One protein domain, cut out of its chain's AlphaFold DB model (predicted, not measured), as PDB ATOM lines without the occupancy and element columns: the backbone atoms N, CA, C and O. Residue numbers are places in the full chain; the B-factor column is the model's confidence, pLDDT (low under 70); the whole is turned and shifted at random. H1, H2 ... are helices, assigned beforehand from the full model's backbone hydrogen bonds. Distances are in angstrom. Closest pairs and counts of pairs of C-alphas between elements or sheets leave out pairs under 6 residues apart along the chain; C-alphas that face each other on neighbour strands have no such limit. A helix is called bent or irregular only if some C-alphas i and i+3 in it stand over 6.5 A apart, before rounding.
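This is residues 427 to 547 of the 863 residues of the protein "BEACH domain-containing protein" of Trichomonas vaginalis (UniProt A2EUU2). Two helices, H2 and H6, run side by side the same way, with H1 folded back on H2 as a hairpin partner; H5 meets the starting ends of H2 and H6 at a corner, making an L. Long unnamed stretches run through the inside of the L together with the short H4, which packs on H5, while H3 lies toward the far end with no helix touching it. The printed part has 121 residues with seven named helices, H1 to H7 in order, and no named strand; the class is all helix. It is compact, with a radius of gyration of the C-alphas of 14.1 A and spans of 40 by 30 by 23 A.

Start at H1, residues 427 to 433, and go on to H2, residues 439 to 449: they form a helical hairpin, running opposite ways at a shallow tilt of 29 degrees. They touch, with the closest C-alphas, those of Trp 432 and Leu 442, 6.8 A apart. H3, residues 477 to 488, touches no helix. Next look at H4, residues 504 to 507, and H5, residues 515 to 526; they touch, H5 with residues 518 to 522 alone, and the closest C-alphas, of Tyr 506 and His 522, are 5.1 A apart. H4 and H2 are apart, but only just, at 8.2 A. H5 and H2 touch only at their ends, about perpendicular at 76 degrees, with the closest C-alphas, of Asn 439 and Glu 526, 5.8 A apart. H6, residues 528 to 541, is close to H2 but not clearly touching: the closest C-alphas, of Ile 443 and Ile 538, are 7.4 A apart, and the two run the same way at a shallow tilt of 10 degrees. H7, residues 543 to 547, is also close to H2 but not clearly touching, the closest C-alphas, of Phe 449 and Val 545, being 7.0 A apart. In H1, H2, H3, H5 and H7 every O i to N i+4 pair is within hydrogen-bond range; H6 has 8 of 10, and H4 is too short for such a pair.

Find C-alpha 427 at (-52.837, 4.019, 50.246), where H1 begins. H2 is 15.4 A long, H3 16.6 A and H5 16.7 A. H6 runs 20.2 A from C-alpha 528 at (-43.568, -0.834, 32.071) and is irregular, with C-alphas 529 and 532 7.5 A apart. H7 ends at C-alpha 547, (-38.577, 5.750, 56.238).

The C-alphas farthest apart, of Lys 491 and Glu 547, are 40.6 A apart. The printed part has no cut. The links H2 to H3, 27 residues, and H3 to H4, 15 residues, are long. The mean pLDDT of the printed part is 82.6; look for values under 70 at residues 487 to 488, 490 to 499, 509 to 510, 513 and 515 to 516.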
ATOM      1  N   ASN A 427     -51.987   4.659  51.238       81.25
ATOM      2  CA  ASN A 427     -52.837   4.019  50.246       81.25
ATOM      3  C   ASN A 427     -52.542   4.505  48.831       81.25
ATOM      4  O   ASN A 427     -52.753   3.720  47.911       81.25
ATOM      5  N   GLN A 428     -51.974   5.698  48.628       82.69
ATOM      6  CA  GLN A 428     -51.554   6.118  47.287       82.69
ATOM      7  C   GLN A 428     -50.465   5.194  46.730       82.69
ATOM      8  O   GLN A 428     -50.580   4.725  45.603       82.69
ATOM      9  N   ILE A 429     -49.488   4.782  47.547       86.62
ATOM     10  CA  ILE A 429     -48.468   3.800  47.133       86.62
ATOM     11  C   ILE A 429     -49.114   2.445  46.804       86.62
ATOM     12  O   ILE A 429     -48.731   1.780  45.842       86.62
ATOM     13  N   LYS A 430     -50.119   2.011  47.579       84.50
ATOM     14  CA  LYS A 430     -50.857   0.768  47.285       84.50
ATOM     15  C   LYS A 430     -51.678   0.873  45.999       84.50
ATOM     16  O   LYS A 430     -51.764  -0.108  45.266       84.50
ATOM     17  N   ARG A 431     -52.300   2.028  45.746       86.00
ATOM     18  CA  ARG A 431     -53.048   2.321  44.517       86.00
ATOM     19  C   ARG A 431     -52.112   2.310  43.317       86.00
ATOM     20  O   ARG A 431     -52.437   1.659  42.333       86.00
ATOM     21  N   TRP A 432     -50.935   2.910  43.448       89.94
ATOM     22  CA  TRP A 432     -49.903   2.898  42.417       89.94
ATOM     23  C   TRP A 432     -49.457   1.475  42.078       89.94
ATOM     24  O   TRP A 432     -49.531   1.068  40.929       89.94
ATOM     25  N   LYS A 433     -49.154   0.648  43.089       84.75
ATOM     26  CA  LYS A 433     -48.825  -0.779  42.895       84.75
ATOM     27  C   LYS A 433     -49.939  -1.602  42.231       84.75
ATOM     28  O   LYS A 433     -49.680  -2.704  41.759       84.75
ATOM     29  N   LYS A 434     -51.183  -1.115  42.256       83.94
ATOM     30  CA  LYS A 434     -52.349  -1.718  41.592       83.94
ATOM     31  C   LYS A 434     -52.663  -1.057  40.241       83.94
ATOM     32  O   LYS A 434     -53.723  -1.338  39.689       83.94
ATOM     33  N   ASN A 435     -51.796  -0.174  39.742       79.81
ATOM     34  CA  ASN A 435     -51.994   0.648  38.543       79.81
ATOM     35  C   ASN A 435     -53.281   1.497  38.590       79.81
ATOM     36  O   ASN A 435     -53.910   1.747  37.567       79.81
ATOM     37  N   LEU A 436     -53.704   1.915  39.792       73.06
ATOM     38  CA  LEU A 436     -54.867   2.790  40.004       73.06
ATOM     39  C   LEU A 436     -54.505   4.281  40.024       73.06
ATOM     40  O   LEU A 436     -55.411   5.112  40.020       73.06
ATOM     41  N   ILE A 437     -53.214   4.598  40.130       83.62
ATOM     42  CA  ILE A 437     -52.638   5.928  39.898       83.62
ATOM     43  C   ILE A 437     -51.347   5.748  39.093       83.62
ATOM     44  O   ILE A 437     -50.709   4.695  39.202       83.62
ATOM     45  N   SER A 438     -50.985   6.746  38.295       89.50
ATOM     46  CA  SER A 438     -49.839   6.712  37.379       89.50
ATOM     47  C   SER A 438     -48.498   6.975  38.087       89.50
ATOM     48  O   SER A 438     -48.463   7.412  39.244       89.50
ATOM     49  N   ASN A 439     -47.375   6.736  37.400       92.25
ATOM     50  CA  ASN A 439     -46.039   7.095  37.892       92.25
ATOM     51  C   ASN A 439     -45.940   8.606  38.147       92.25
ATOM     52  O   ASN A 439     -45.467   9.036  39.200       92.25
ATOM     53  N   PHE A 440     -46.444   9.419  37.215       93.00
ATOM     54  CA  PHE A 440     -46.483  10.874  37.336       93.00
ATOM     55  C   PHE A 440     -47.296  11.356  38.548       93.00
ATOM     56  O   PHE A 440     -46.866  12.261  39.274       93.00
ATOM     57  N   GLU A 441     -48.454  10.742  38.798       87.06
ATOM     58  CA  GLU A 441     -49.305  11.069  39.946       87.06
ATOM     59  C   GLU A 441     -48.620  10.722  41.269       87.06
ATOM     60  O   GLU A 441     -48.581  11.557  42.177       87.06
ATOM     61  N   LEU A 442     -48.018   9.530  41.372       92.25
ATOM     62  CA  LEU A 442     -47.307   9.129  42.582       92.25
ATOM     63  C   LEU A 442     -46.097  10.032  42.853       92.25
ATOM     64  O   LEU A 442     -45.914  10.470  43.987       92.25
ATOM     65  N   ILE A 443     -45.268  10.328  41.849       93.75
ATOM     66  CA  ILE A 443     -44.081  11.179  42.037       93.75
ATOM     67  C   ILE A 443     -44.498  12.594  42.452       93.75
ATOM     68  O   ILE A 443     -43.899  13.176  43.356       93.75
ATOM     69  N   SER A 444     -45.553  13.148  41.853       89.75
ATOM     70  CA  SER A 444     -46.090  14.456  42.258       89.75
ATOM     71  C   SER A 444     -46.592  14.459  43.702       89.75
ATOM     72  O   SER A 444     -46.353  15.406  44.460       89.75
ATOM     73  N   TYR A 445     -47.269  13.379  44.091       88.62
ATOM     74  CA  TYR A 445     -47.731  13.164  45.452       88.62
ATOM     75  C   TYR A 445     -46.548  13.107  46.430       88.62
ATOM     76  O   TYR A 445     -46.514  13.859  47.401       88.62
ATOM     77  N   LEU A 446     -45.523  12.304  46.136       91.44
ATOM     78  CA  LEU A 446     -44.323  12.182  46.969       91.44
ATOM     79  C   LEU A 446     -43.547  13.500  47.092       91.44
ATOM     80  O   LEU A 446     -43.121  13.843  48.191       91.44
ATOM     81  N   ASN A 447     -43.433  14.275  46.008       91.75
ATOM     82  CA  ASN A 447     -42.859  15.624  46.045       91.75
ATOM     83  C   ASN A 447     -43.588  16.523  47.042       91.75
ATOM     84  O   ASN A 447     -42.951  17.180  47.864       91.75
ATOM     85  N   SER A 448     -44.921  16.511  47.002       88.31
ATOM     86  CA  SER A 448     -45.727  17.274  47.952       88.31
ATOM     87  C   SER A 448     -45.427  16.830  49.387       88.31
ATOM     88  O   SER A 448     -45.209  17.673  50.247       88.31
ATOM     89  N   PHE A 449     -45.318  15.534  49.676       86.94
ATOM     90  CA  PHE A 449     -45.037  15.073  51.044       86.94
ATOM     91  C   PHE A 449     -43.617  15.325  51.540       86.94
ATOM     92  O   PHE A 449     -43.424  15.575  52.727       86.94
ATOM     93  N   GLU A 450     -42.633  15.326  50.647       89.69
ATOM     94  CA  GLU A 450     -41.252  15.709  50.964       89.69
ATOM     95  C   GLU A 450     -41.117  17.220  51.246       89.69
ATOM     96  O   GLU A 450     -40.050  17.715  51.622       89.69
ATOM     97  N   GLY A 451     -42.214  17.971  51.103       89.31
ATOM     98  CA  GLY A 451     -42.276  19.403  51.352       89.31
ATOM     99  C   GLY A 451     -41.853  20.241  50.152       89.31
ATOM    100  O   GLY A 451     -41.624  21.437  50.332       89.31
ATOM    101  N   ASN A 452     -41.761  19.643  48.960       91.00
ATOM    102  CA  ASN A 452     -41.520  20.388  47.733       91.00
ATOM    103  C   ASN A 452     -42.791  21.156  47.345       91.00
ATOM    104  O   ASN A 452     -43.908  20.651  47.481       91.00
ATOM    105  N   SER A 453     -42.622  22.386  46.869       90.00
ATOM    106  CA  SER A 453     -43.716  23.291  46.524       90.00
ATOM    107  C   SER A 453     -43.415  24.014  45.221       90.00
ATOM    108  O   SER A 453     -42.303  24.479  44.990       90.00
ATOM    109  N   TYR A 454     -44.446  24.178  44.396       88.38
ATOM    110  CA  TYR A 454     -44.374  25.008  43.196       88.38
ATOM    111  C   TYR A 454     -44.163  26.493  43.506       88.38
ATOM    112  O   TYR A 454     -43.816  27.242  42.608       88.38
ATOM    113  N   ASN A 455     -44.388  26.936  44.746       86.94
ATOM    114  CA  ASN A 455     -44.125  28.310  45.169       86.94
ATOM    115  C   ASN A 455     -42.693  28.515  45.682       86.94
ATOM    116  O   ASN A 455     -42.282  29.657  45.834       86.94
ATOM    117  N   ASP A 456     -41.943  27.449  45.977       88.81
ATOM    118  CA  ASP A 456     -40.588  27.548  46.522       88.81
ATOM    119  C   ASP A 456     -39.569  27.017  45.521       88.81
ATOM    120  O   ASP A 456     -39.361  25.815  45.381       88.81
ATOM    121  N   ILE A 457     -38.879  27.931  44.846       88.56
ATOM    122  CA  ILE A 457     -37.856  27.573  43.865       88.56
ATOM    123  C   ILE A 457     -36.597  26.948  44.481       88.56
ATOM    124  O   ILE A 457     -35.703  26.541  43.750       88.56
ATOM    125  N   GLU A 458     -36.455  26.927  45.806       87.75
ATOM    126  CA  GLU A 458     -35.381  26.181  46.474       87.75
ATOM    127  C   GLU A 458     -35.775  24.729  46.733       87.75
ATOM    128  O   GLU A 458     -34.905  23.870  46.851       87.75
ATOM    129  N   ASN A 459     -37.081  24.459  46.781       90.31
ATOM    130  CA  ASN A 459     -37.676  23.155  47.039       90.31
ATOM    131  C   ASN A 459     -38.701  22.826  45.940       90.31
ATOM    132  O   ASN A 459     -39.826  22.419  46.229       90.31
ATOM    133  N   TYR A 460     -38.344  23.051  44.673       91.69
ATOM    134  CA  TYR A 460     -39.263  22.807  43.558       91.69
ATOM    135  C   TYR A 460     -39.430  21.299  43.309       91.69
ATOM    136  O   TYR A 460     -38.454  20.561  43.472       91.69
ATOM    137  N   PRO A 461     -40.616  20.820  42.889       92.69
ATOM    138  CA  PRO A 461     -40.816  19.409  42.578       92.69
ATOM    139  C   PRO A 461     -39.818  18.868  41.546       92.69
ATOM    140  O   PRO A 461     -39.511  19.524  40.551       92.69
ATOM    141  N   ILE A 462     -39.333  17.651  41.789       93.69
ATOM    142  CA  ILE A 462     -38.342  16.956  40.962       93.69
ATOM    143  C   ILE A 462     -38.915  15.669  40.376       93.69
ATOM    144  O   ILE A 462     -39.697  14.968  41.019       93.69
ATOM    145  N   PHE A 463     -38.504  15.352  39.156       94.06
ATOM    146  CA  PHE A 463     -38.880  14.163  38.402       94.06
ATOM    147  C   PHE A 463     -37.629  13.456  37.863       94.06
ATOM    148  O   PHE A 463     -36.596  14.104  37.667       94.06
ATOM    149  N   PRO A 464     -37.682  12.136  37.626       93.12
ATOM    150  CA  PRO A 464     -36.580  11.430  36.982       93.12
ATOM    151  C   PRO A 464     -36.435  11.894  35.530       93.12
ATOM    152  O   PRO A 464     -37.442  12.147  34.888       93.12
ATOM    153  N   ASP A 465     -35.212  11.951  34.995       91.31
ATOM    154  CA  ASP A 465     -35.000  11.980  33.541       91.31
ATOM    155  C   ASP A 465     -34.826  10.538  33.060       91.31
ATOM    156  O   ASP A 465     -33.767   9.936  33.242       91.31
ATOM    157  N   ILE A 466     -35.876   9.962  32.472       88.31
ATOM    158  CA  ILE A 466     -35.901   8.548  32.049       88.31
ATOM    159  C   ILE A 466     -34.747   8.204  31.090       88.31
ATOM    160  O   ILE A 466     -34.258   7.077  31.080       88.31
ATOM    161  N   ASN A 467     -34.247   9.191  30.341       82.44
ATOM    162  CA  ASN A 467     -33.200   8.998  29.342       82.44
ATOM    163  C   ASN A 467     -31.768   9.098  29.894       82.44
ATOM    164  O   ASN A 467     -30.815   8.824  29.165       82.44
ATOM    165  N   SER A 468     -31.577   9.498  31.154       78.19
ATOM    166  CA  SER A 468     -30.241   9.808  31.676       78.19
ATOM    167  C   SER A 468     -29.539   8.644  32.372       78.19
ATOM    168  O   SER A 468     -28.338   8.722  32.630       78.19
ATOM    169  N   HIS A 469     -30.264   7.565  32.687       71.44
ATOM    170  CA  HIS A 469     -29.810   6.440  33.519       71.44
ATOM    171  C   HIS A 469     -29.245   6.845  34.903       71.44
ATOM    172  O   HIS A 469     -28.722   5.997  35.630       71.44
ATOM    173  N   TYR A 470     -29.348   8.116  35.312       73.69
ATOM    174  CA  TYR A 470     -28.873   8.591  36.608       73.69
ATOM    175  C   TYR A 470     -29.994   8.531  37.645       73.69
ATOM    176  O   TYR A 470     -31.036   9.161  37.507       73.69
ATOM    177  N   VAL A 471     -29.743   7.815  38.740       73.19
ATOM    178  CA  VAL A 471     -30.695   7.699  39.860       73.19
ATOM    179  C   VAL A 471     -30.490   8.814  40.904       73.19
ATOM    180  O   VAL A 471     -31.394   9.155  41.662       73.19
ATOM    181  N   ASN A 472     -29.284   9.395  40.960       70.75
ATOM    182  CA  ASN A 472     -28.943  10.475  41.890       70.75
ATOM    183  C   ASN A 472     -29.358  11.831  41.338       70.75
ATOM    184  O   ASN A 472     -28.771  12.278  40.356       70.75
ATOM    185  N   VAL A 473     -30.258  12.520  42.037       74.44
ATOM    186  CA  VAL A 473     -30.620  13.900  41.717       74.44
ATOM    187  C   VAL A 473     -29.605  14.863  42.325       74.44
ATOM    188  O   VAL A 473     -29.325  14.827  43.521       74.44
ATOM    189  N   VAL A 474     -29.069  15.761  41.498       77.00
ATOM    190  CA  VAL A 474     -28.339  16.947  41.965       77.00
ATOM    191  C   VAL A 474     -29.217  18.143  41.652       77.00
ATOM    192  O   VAL A 474     -29.207  18.637  40.528       77.00
ATOM    193  N   TYR A 475     -30.015  18.569  42.632       80.19
ATOM    194  CA  TYR A 475     -30.932  19.687  42.454       80.19
ATOM    195  C   TYR A 475     -30.180  20.967  42.069       80.19
ATOM    196  O   TYR A 475     -29.165  21.316  42.675       80.19
ATOM    197  N   SER A 476     -30.700  21.693  41.079       84.00
ATOM    198  CA  SER A 476     -30.142  22.964  40.619       84.00
ATOM    199  C   SER A 476     -31.229  24.032  40.550       84.00
ATOM    200  O   SER A 476     -32.013  24.087  39.605       84.00
ATOM    201  N   LYS A 477     -31.228  24.940  41.532       81.75
ATOM    202  CA  LYS A 477     -32.097  26.131  41.557       81.75
ATOM    203  C   LYS A 477     -31.950  26.976  40.286       81.75
ATOM    204  O   LYS A 477     -32.927  27.517  39.780       81.75
ATOM    205  N   GLN A 478     -30.725  27.097  39.768       83.00
ATOM    206  CA  GLN A 478     -30.449  27.867  38.552       83.00
ATOM    207  C   GLN A 478     -31.100  27.228  37.321       83.00
ATOM    208  O   GLN A 478     -31.626  27.950  36.481       83.00
ATOM    209  N   TYR A 479     -31.123  25.894  37.252       82.94
ATOM    210  CA  TYR A 479     -31.792  25.168  36.175       82.94
ATOM    211  C   TYR A 479     -33.306  25.392  36.189       82.94
ATOM    212  O   TYR A 479     -33.881  25.730  35.158       82.94
ATOM    213  N   VAL A 480     -33.936  25.282  37.363       80.81
ATOM    214  CA  VAL A 480     -35.377  25.542  37.508       80.81
ATOM    215  C   VAL A 480     -35.699  26.981  37.093       80.81
ATOM    216  O   VAL A 480     -36.582  27.189  36.268       80.81
ATOM    217  N   LYS A 481     -34.927  27.972  37.567       82.38
ATOM    218  CA  LYS A 481     -35.078  29.381  37.150       82.38
ATOM    219  C   LYS A 481     -34.990  29.566  35.639       82.38
ATOM    220  O   LYS A 481     -35.800  30.292  35.078       82.38
ATOM    221  N   GLU A 482     -34.016  28.927  34.999       82.25
ATOM    222  CA  GLU A 482     -33.809  29.031  33.557       82.25
ATOM    223  C   GLU A 482     -34.972  28.429  32.759       82.25
ATOM    224  O   GLU A 482     -35.385  29.007  31.754       82.25
ATOM    225  N   ILE A 483     -35.520  27.286  33.185       77.56
ATOM    226  CA  ILE A 483     -36.688  26.704  32.513       77.56
ATOM    227  C   ILE A 483     -37.910  27.595  32.699       77.56
ATOM    228  O   ILE A 483     -38.557  27.940  31.713       77.56
ATOM    229  N   LEU A 484     -38.207  27.992  33.938       78.38
ATOM    230  CA  LEU A 484     -39.381  28.808  34.237       78.38
ATOM    231  C   LEU A 484     -39.330  30.144  33.488       78.38
ATOM    232  O   LEU A 484     -40.317  30.522  32.865       78.38
ATOM    233  N   SER A 485     -38.168  30.804  33.432       79.81
ATOM    234  CA  SER A 485     -38.018  32.044  32.666       79.81
ATOM    235  C   SER A 485     -38.204  31.823  31.162       79.81
ATOM    236  O   SER A 485     -38.813  32.644  30.486       79.81
ATOM    237  N   LYS A 486     -37.705  30.709  30.606       76.62
ATOM    238  CA  LYS A 486     -37.900  30.397  29.179       76.62
ATOM    239  C   LYS A 486     -39.361  30.094  28.853       76.62
ATOM    240  O   LYS A 486     -39.824  30.514  27.795       76.62
ATOM    241  N   ILE A 487     -40.079  29.421  29.755       69.88
ATOM    242  CA  ILE A 487     -41.525  29.196  29.645       69.88
ATOM    243  C   ILE A 487     -42.266  30.540  29.621       69.88
ATOM    244  O   ILE A 487     -43.078  30.760  28.726       69.88
ATOM    245  N   GLU A 488     -41.963  31.452  30.552       68.94
ATOM    246  CA  GLU A 488     -42.567  32.795  30.599       68.94
ATOM    247  C   GLU A 488     -42.322  33.585  29.313       68.94
ATOM    248  O   GLU A 488     -43.225  34.221  28.770       68.94
ATOM    249  N   GLU A 489     -41.099  33.521  28.794       74.44
ATOM    250  CA  GLU A 489     -40.707  34.232  27.582       74.44
ATOM    251  C   GLU A 489     -41.176  33.540  26.286       74.44
ATOM    252  O   GLU A 489     -40.889  34.043  25.196       74.44
ATOM    253  N   ASN A 490     -41.865  32.390  26.372       67.31
ATOM    254  CA  ASN A 490     -42.177  31.505  25.241       67.31
ATOM    255  C   ASN A 490     -40.941  31.200  24.366       67.31
ATOM    256  O   ASN A 490     -41.024  31.107  23.135       67.31
ATOM    257  N   LYS A 491     -39.761  31.084  24.991       64.00
ATOM    258  CA  LYS A 491     -38.487  30.819  24.312       64.00
ATOM    259  C   LYS A 491     -38.147  29.332  24.330       64.00
ATOM    260  O   LYS A 491     -38.395  28.606  25.285       64.00
ATOM    261  N   LYS A 492     -37.510  28.902  23.244       63.09
ATOM    262  CA  LYS A 492     -37.123  27.515  22.962       63.09
ATOM    263  C   LYS A 492     -36.093  26.993  23.974       63.09
ATOM    264  O   LYS A 492     -35.150  27.710  24.320       63.09
ATOM    265  N   ILE A 493     -36.228  25.730  24.388       66.62
ATOM    266  CA  ILE A 493     -35.296  25.061  25.308       66.62
ATOM    267  C   ILE A 493     -34.653  23.858  24.607       66.62
ATOM    268  O   ILE A 493     -35.337  22.901  24.260       66.62
ATOM    269  N   ASN A 494     -33.331  23.894  24.413       63.59
ATOM    270  CA  ASN A 494     -32.550  22.694  24.104       63.59
ATOM    271  C   ASN A 494     -32.091  22.064  25.420       63.59
ATOM    272  O   ASN A 494     -31.513  22.753  26.267       63.59
ATOM    273  N   PHE A 495     -32.357  20.771  25.587       64.06
ATOM    274  CA  PHE A 495     -32.015  20.026  26.793       64.06
ATOM    275  C   PHE A 495     -30.774  19.165  26.557       64.06
ATOM    276  O   PHE A 495     -30.767  18.320  25.665       64.06
ATOM    277  N   ASP A 496     -29.751  19.359  27.386       64.12
ATOM    278  CA  ASP A 496     -28.714  18.350  27.612       64.12
ATOM    279  C   ASP A 496     -29.232  17.292  28.603       64.12
ATOM    280  O   ASP A 496     -30.061  17.609  29.459       64.12
ATOM    281  N   VAL A 497     -28.728  16.055  28.501       58.28
ATOM    282  CA  VAL A 497     -29.057  14.925  29.397       58.28
ATOM    283  C   VAL A 497     -28.719  15.273  30.852       58.28
ATOM    284  O   VAL A 497     -27.607  15.732  31.128       58.28
ATOM    285  N   LYS A 498     -29.656  15.058  31.793       68.06
ATOM    286  CA  LYS A 498     -29.541  15.552  33.182       68.06
ATOM    287  C   LYS A 498     -29.917  14.521  34.236       68.06
ATOM    288  O   LYS A 498     -30.578  13.530  33.975       68.06
ATOM    289  N   SER A 499     -29.504  14.776  35.475       66.50
ATOM    290  CA  SER A 499     -29.818  13.916  36.620       66.50
ATOM    291  C   SER A 499     -31.272  14.014  37.109       66.50
ATOM    292  O   SER A 499     -31.705  13.146  37.865       66.50
ATOM    293  N   PHE A 500     -32.019  15.049  36.709       81.69
ATOM    294  CA  PHE A 500     -33.440  15.221  37.021       81.69
ATOM    295  C   PHE A 500     -34.131  16.167  36.029       81.69
ATOM    296  O   PHE A 500     -33.474  16.986  35.380       81.69
ATOM    297  N   CYS A 501     -35.457  16.075  35.986       88.44
ATOM    298  CA  CYS A 501     -36.373  16.940  35.249       88.44
ATOM    299  C   CYS A 501     -37.342  17.635  36.210       88.44
ATOM    300  O   CYS A 501     -37.476  17.242  37.372       88.44
ATOM    301  N   ILE A 502     -38.052  18.646  35.718       90.06
ATOM    302  CA  ILE A 502     -39.221  19.209  36.412       90.06
ATOM    303  C   ILE A 502     -40.521  18.601  35.851       90.06
ATOM    304  O   ILE A 502     -40.512  18.093  34.727       90.06
ATOM    305  N   PRO A 503     -41.644  18.616  36.594       89.75
ATOM    306  CA  PRO A 503     -42.895  18.011  36.126       89.75
ATOM    307  C   PRO A 503     -43.386  18.564  34.774       89.75
ATOM    308  O   PRO A 503     -43.993  17.837  33.990       89.75
ATOM    309  N   GLU A 504     -43.103  19.833  34.474       86.75
ATOM    310  CA  GLU A 504     -43.476  20.524  33.236       86.75
ATOM    311  C   GLU A 504     -42.898  19.838  31.995       86.75
ATOM    312  O   GLU A 504     -43.559  19.795  30.959       86.75
ATOM    313  N   GLU A 505     -41.723  19.216  32.106       85.94
ATOM    314  CA  GLU A 505     -41.101  18.424  31.034       85.94
ATOM    315  C   GLU A 505     -41.898  17.149  30.682       85.94
ATOM    316  O   GLU A 505     -41.611  16.489  29.684       85.94
ATOM    317  N   TYR A 506     -42.914  16.795  31.474       85.25
ATOM    318  CA  TYR A 506     -43.797  15.646  31.245       85.25
ATOM    319  C   TYR A 506     -45.244  16.025  30.935       85.25
ATOM    320  O   TYR A 506     -45.988  15.184  30.430       85.25
ATOM    321  N   CYS A 507     -45.672  17.252  31.242       82.12
ATOM    322  CA  CYS A 507     -47.077  17.643  31.106       82.12
ATOM    323  C   CYS A 507     -47.334  19.000  30.430       82.12
ATOM    324  O   CYS A 507     -48.494  19.301  30.145       82.12
ATOM    325  N   MET A 508     -46.311  19.818  30.146       77.19
ATOM    326  CA  MET A 508     -46.491  21.179  29.637       77.19
ATOM    327  C   MET A 508     -45.994  21.332  28.185       77.19
ATOM    328  O   MET A 508     -44.789  21.357  27.936       77.19
ATOM    329  N   PRO A 509     -46.902  21.520  27.203       68.19
ATOM    330  CA  PRO A 509     -46.536  21.657  25.788       68.19
ATOM    331  C   PRO A 509     -45.612  22.833  25.480       68.19
ATOM    332  O   PRO A 509     -44.854  22.761  24.527       68.19
ATOM    333  N   LEU A 510     -45.651  23.897  26.285       68.50
ATOM    334  CA  LEU A 510     -44.815  25.087  26.092       68.50
ATOM    335  C   LEU A 510     -43.316  24.822  26.312       68.50
ATOM    336  O   LEU A 510     -42.491  25.637  25.914       68.50
ATOM    337  N   VAL A 511     -42.960  23.689  26.923       71.44
ATOM    338  CA  VAL A 511     -41.568  23.316  27.198       71.44
ATOM    339  C   VAL A 511     -40.839  22.830  25.940       71.44
ATOM    340  O   VAL A 511     -39.631  23.038  25.817       71.44
ATOM    341  N   TYR A 512     -41.556  22.222  24.986       71.75
ATOM    342  CA  TYR A 512     -40.979  21.639  23.770       71.75
ATOM    343  C   TYR A 512     -41.584  22.243  22.501       71.75
ATOM    344  O   TYR A 512     -42.760  22.584  22.446       71.75
ATOM    345  N   GLU A 513     -40.787  22.321  21.432       65.56
ATOM    346  CA  GLU A 513     -41.291  22.736  20.113       65.56
ATOM    347  C   GLU A 513     -42.220  21.693  19.486       65.56
ATOM    348  O   GLU A 513     -43.171  22.037  18.780       65.56
ATOM    349  N   ASP A 514     -41.921  20.420  19.736       71.19
ATOM    350  CA  ASP A 514     -42.673  19.287  19.230       71.19
ATOM    351  C   ASP A 514     -43.427  18.617  20.380       71.19
ATOM    352  O   ASP A 514     -42.836  18.033  21.291       71.19
ATOM    353  N   ILE A 515     -44.757  18.679  20.316       69.88
ATOM    354  CA  ILE A 515     -45.641  18.033  21.287       69.88
ATOM    355  C   ILE A 515     -45.451  16.509  21.305       69.88
ATOM    356  O   ILE A 515     -45.746  15.867  22.314       69.88
ATOM    357  N   HIS A 516     -44.916  15.923  20.226       68.19
ATOM    358  CA  HIS A 516     -44.547  14.514  20.197       68.19
ATOM    359  C   HIS A 516     -43.440  14.190  21.195       68.19
ATOM    360  O   HIS A 516     -43.503  13.123  21.796       68.19
ATOM    361  N   ILE A 517     -42.491  15.101  21.441       76.06
ATOM    362  CA  ILE A 517     -41.444  14.898  22.453       76.06
ATOM    363  C   ILE A 517     -42.076  14.847  23.844       76.06
ATOM    364  O   ILE A 517     -41.783  13.933  24.608       76.06
ATOM    365  N   LEU A 518     -42.996  15.766  24.155       78.00
ATOM    366  CA  LEU A 518     -43.721  15.749  25.428       78.00
ATOM    367  C   LEU A 518     -44.500  14.439  25.606       78.00
ATOM    368  O   LEU A 518     -44.386  13.773  26.633       78.00
ATOM    369  N   SER A 519     -45.275  14.059  24.586       73.44
ATOM    370  CA  SER A 519     -46.053  12.821  24.607       73.44
ATOM    371  C   SER A 519     -45.153  11.599  24.751       73.44
ATOM    372  O   SER A 519     -45.508  10.676  25.477       73.44
ATOM    373  N   GLN A 520     -44.007  11.582  24.073       81.25
ATOM    374  CA  GLN A 520     -43.043  10.497  24.156       81.25
ATOM    375  C   GLN A 520     -42.450  10.411  25.562       81.25
ATOM    376  O   GLN A 520     -42.463   9.331  26.137       81.25
ATOM    377  N   ARG A 521     -42.020  11.529  26.157       85.50
ATOM    378  CA  ARG A 521     -41.489  11.553  27.528       85.50
ATOM    379  C   ARG A 521     -42.521  11.097  28.553       85.50
ATOM    380  O   ARG A 521     -42.188  10.336  29.456       85.50
ATOM    381  N   HIS A 522     -43.777  11.518  28.411       84.56
ATOM    382  CA  HIS A 522     -44.856  11.052  29.282       84.56
ATOM    383  C   HIS A 522     -45.081   9.539  29.145       84.56
ATOM    384  O   HIS A 522     -45.156   8.834  30.145       84.56
ATOM    385  N   VAL A 523     -45.110   9.021  27.913       82.19
ATOM    386  CA  VAL A 523     -45.213   7.576  27.650       82.19
ATOM    387  C   VAL A 523     -44.005   6.816  28.200       82.19
ATOM    388  O   VAL A 523     -44.176   5.742  28.761       82.19
ATOM    389  N   GLU A 524     -42.796   7.362  28.077       89.25
ATOM    390  CA  GLU A 524     -41.575   6.777  28.635       89.25
ATOM    391  C   GLU A 524     -41.641   6.703  30.165       89.25
ATOM    392  O   GLU A 524     -41.307   5.664  30.731       89.25
ATOM    393  N   LEU A 525     -42.119   7.757  30.837       91.44
ATOM    394  CA  LEU A 525     -42.312   7.769  32.291       91.44
ATOM    395  C   LEU A 525     -43.331   6.722  32.750       91.44
ATOM    396  O   LEU A 525     -43.135   6.116  33.798       91.44
ATOM    397  N   GLU A 526     -44.401   6.505  31.988       90.38
ATOM    398  CA  GLU A 526     -45.470   5.548  32.310       90.38
ATOM    399  C   GLU A 526     -45.218   4.130  31.753       90.38
ATOM    400  O   GLU A 526     -46.022   3.225  31.971       90.38
ATOM    401  N   SER A 527     -44.112   3.914  31.031       90.62
ATOM    402  CA  SER A 527     -43.789   2.623  30.412       90.62
ATOM    403  C   SER A 527     -43.438   1.559  31.454       90.62
ATOM    404  O   SER A 527     -42.649   1.807  32.369       90.62
ATOM    405  N   GLU A 528     -43.941   0.334  31.259       85.75
ATOM    406  CA  GLU A 528     -43.568  -0.834  32.071       85.75
ATOM    407  C   GLU A 528     -42.059  -1.115  32.013       85.75
ATOM    408  O   GLU A 528     -41.481  -1.526  33.015       85.75
ATOM    409  N   ASP A 529     -41.401  -0.817  30.887       90.81
ATOM    410  CA  ASP A 529     -39.956  -1.030  30.715       90.81
ATOM    411  C   ASP A 529     -39.111  -0.158  31.664       90.81
ATOM    412  O   ASP A 529     -37.967  -0.493  31.965       90.81
ATOM    413  N   ASN A 530     -39.677   0.948  32.159       89.94
ATOM    414  CA  ASN A 530     -38.993   1.902  33.029       89.94
ATOM    415  C   ASN A 530     -39.439   1.809  34.496       89.94
ATOM    416  O   ASN A 530     -38.945   2.573  35.328       89.94
ATOM    417  N   ILE A 531     -40.342   0.882  34.844       90.56
ATOM    418  CA  ILE A 531     -40.912   0.809  36.195       90.56
ATOM    419  C   ILE A 531     -39.838   0.561  37.260       90.56
ATOM    420  O   ILE A 531     -39.849   1.213  38.302       90.56
ATOM    421  N   ASP A 532     -38.866  -0.312  36.981       90.81
ATOM    422  CA  ASP A 532     -37.786  -0.635  37.917       90.81
ATOM    423  C   ASP A 532     -36.889   0.582  38.175       90.81
ATOM    424  O   ASP A 532     -36.537   0.867  39.321       90.81
ATOM    425  N   PHE A 533     -36.597   1.357  37.125       92.19
ATOM    426  CA  PHE A 533     -35.852   2.610  37.240       92.19
ATOM    427  C   PHE A 533     -36.625   3.647  38.059       92.19
ATOM    428  O   PHE A 533     -36.060   4.269  38.957       92.19
ATOM    429  N   VAL A 534     -37.927   3.809  37.799       92.31
ATOM    430  CA  VAL A 534     -38.789   4.732  38.554       92.31
ATOM    431  C   VAL A 534     -38.859   4.326  40.029       92.31
ATOM    432  O   VAL A 534     -38.734   5.185  40.900       92.31
ATOM    433  N   VAL A 535     -38.994   3.030  40.333       92.06
ATOM    434  CA  VAL A 535     -38.975   2.500  41.707       92.06
ATOM    435  C   VAL A 535     -37.639   2.799  42.392       92.06
ATOM    436  O   VAL A 535     -37.631   3.287  43.524       92.06
ATOM    437  N   GLU A 536     -36.512   2.522  41.730       91.88
ATOM    438  CA  GLU A 536     -35.177   2.789  42.278       91.88
ATOM    439  C   GLU A 536     -34.978   4.287  42.543       91.88
ATOM    440  O   GLU A 536     -34.525   4.682  43.623       91.88
ATOM    441  N   TRP A 537     -35.389   5.128  41.593       93.81
ATOM    442  CA  TRP A 537     -35.317   6.580  41.704       93.81
ATOM    443  C   TRP A 537     -36.193   7.115  42.840       93.81
ATOM    444  O   TRP A 537     -35.722   7.933  43.634       93.81
ATOM    445  N   ILE A 538     -37.426   6.616  42.988       93.50
ATOM    446  CA  ILE A 538     -38.318   6.982  44.097       93.50
ATOM    447  C   ILE A 538     -37.692   6.604  45.439       93.50
ATOM    448  O   ILE A 538     -37.607   7.444  46.334       93.50
ATOM    449  N   ASN A 539     -37.221   5.362  45.579       90.94
ATOM    450  CA  ASN A 539     -36.633   4.881  46.829       90.94
ATOM    451  C   ASN A 539     -35.420   5.712  47.243       90.94
ATOM    452  O   ASN A 539     -35.194   5.911  48.431       90.94
ATOM    453  N   LYS A 540     -34.645   6.206  46.275       90.44
ATOM    454  CA  LYS A 540     -33.445   6.993  46.545       90.44
ATOM    455  C   LYS A 540     -33.738   8.444  46.910       90.44
ATOM    456  O   LYS A 540     -33.085   8.980  47.799       90.44
ATOM    457  N   ASN A 541     -34.686   9.074  46.219       90.19
ATOM    458  CA  ASN A 541     -34.955  10.508  46.360       90.19
ATOM    459  C   ASN A 541     -36.048  10.824  47.396       90.19
ATOM    460  O   ASN A 541     -36.117  11.953  47.868       90.19
ATOM    461  N   PHE A 542     -36.854   9.833  47.792       91.56
ATOM    462  CA  PHE A 542     -37.905   9.965  48.810       91.56
ATOM    463  C   PHE A 542     -37.739   8.973  49.971       91.56
ATOM    464  O   PHE A 542     -38.713   8.661  50.663       91.56
ATOM    465  N   SER A 543     -36.519   8.470  50.205       86.50
ATOM    466  CA  SER A 543     -36.229   7.548  51.314       86.50
ATOM    467  C   SER A 543     -36.657   8.128  52.656       86.50
ATOM    468  O   SER A 543     -37.277   7.419  53.433       86.50
ATOM    469  N   SER A 544     -36.438   9.422  52.904       84.12
ATOM    470  CA  SER A 544     -36.878  10.134  54.112       84.12
ATOM    471  C   SER A 544     -38.378  10.001  54.364       84.12
ATOM    472  O   SER A 544     -38.773   9.669  55.482       84.12
ATOM    473  N   VAL A 545     -39.217  10.226  53.346       83.12
ATOM    474  CA  VAL A 545     -40.687  10.104  53.431       83.12
ATOM    475  C   VAL A 545     -41.088   8.659  53.711       83.12
ATOM    476  O   VAL A 545     -41.920   8.379  54.579       83.12
ATOM    477  N   LEU A 546     -40.475   7.724  52.986       82.38
ATOM    478  CA  LEU A 546     -40.768   6.300  53.099       82.38
ATOM    479  C   LEU A 546     -40.321   5.757  54.467       82.38
ATOM    480  O   LEU A 546     -41.090   5.073  55.139       82.38
ATOM    481  N   GLU A 547     -39.141   6.138  54.946       79.50
ATOM    482  CA  GLU A 547     -38.577   5.750  56.238       79.50
ATOM    483  C   GLU A 547     -39.288   6.414  57.414       79.50
ATOM    484  O   GLU A 547     -39.541   5.733  58.403       79.50
TER     485      GLU A 547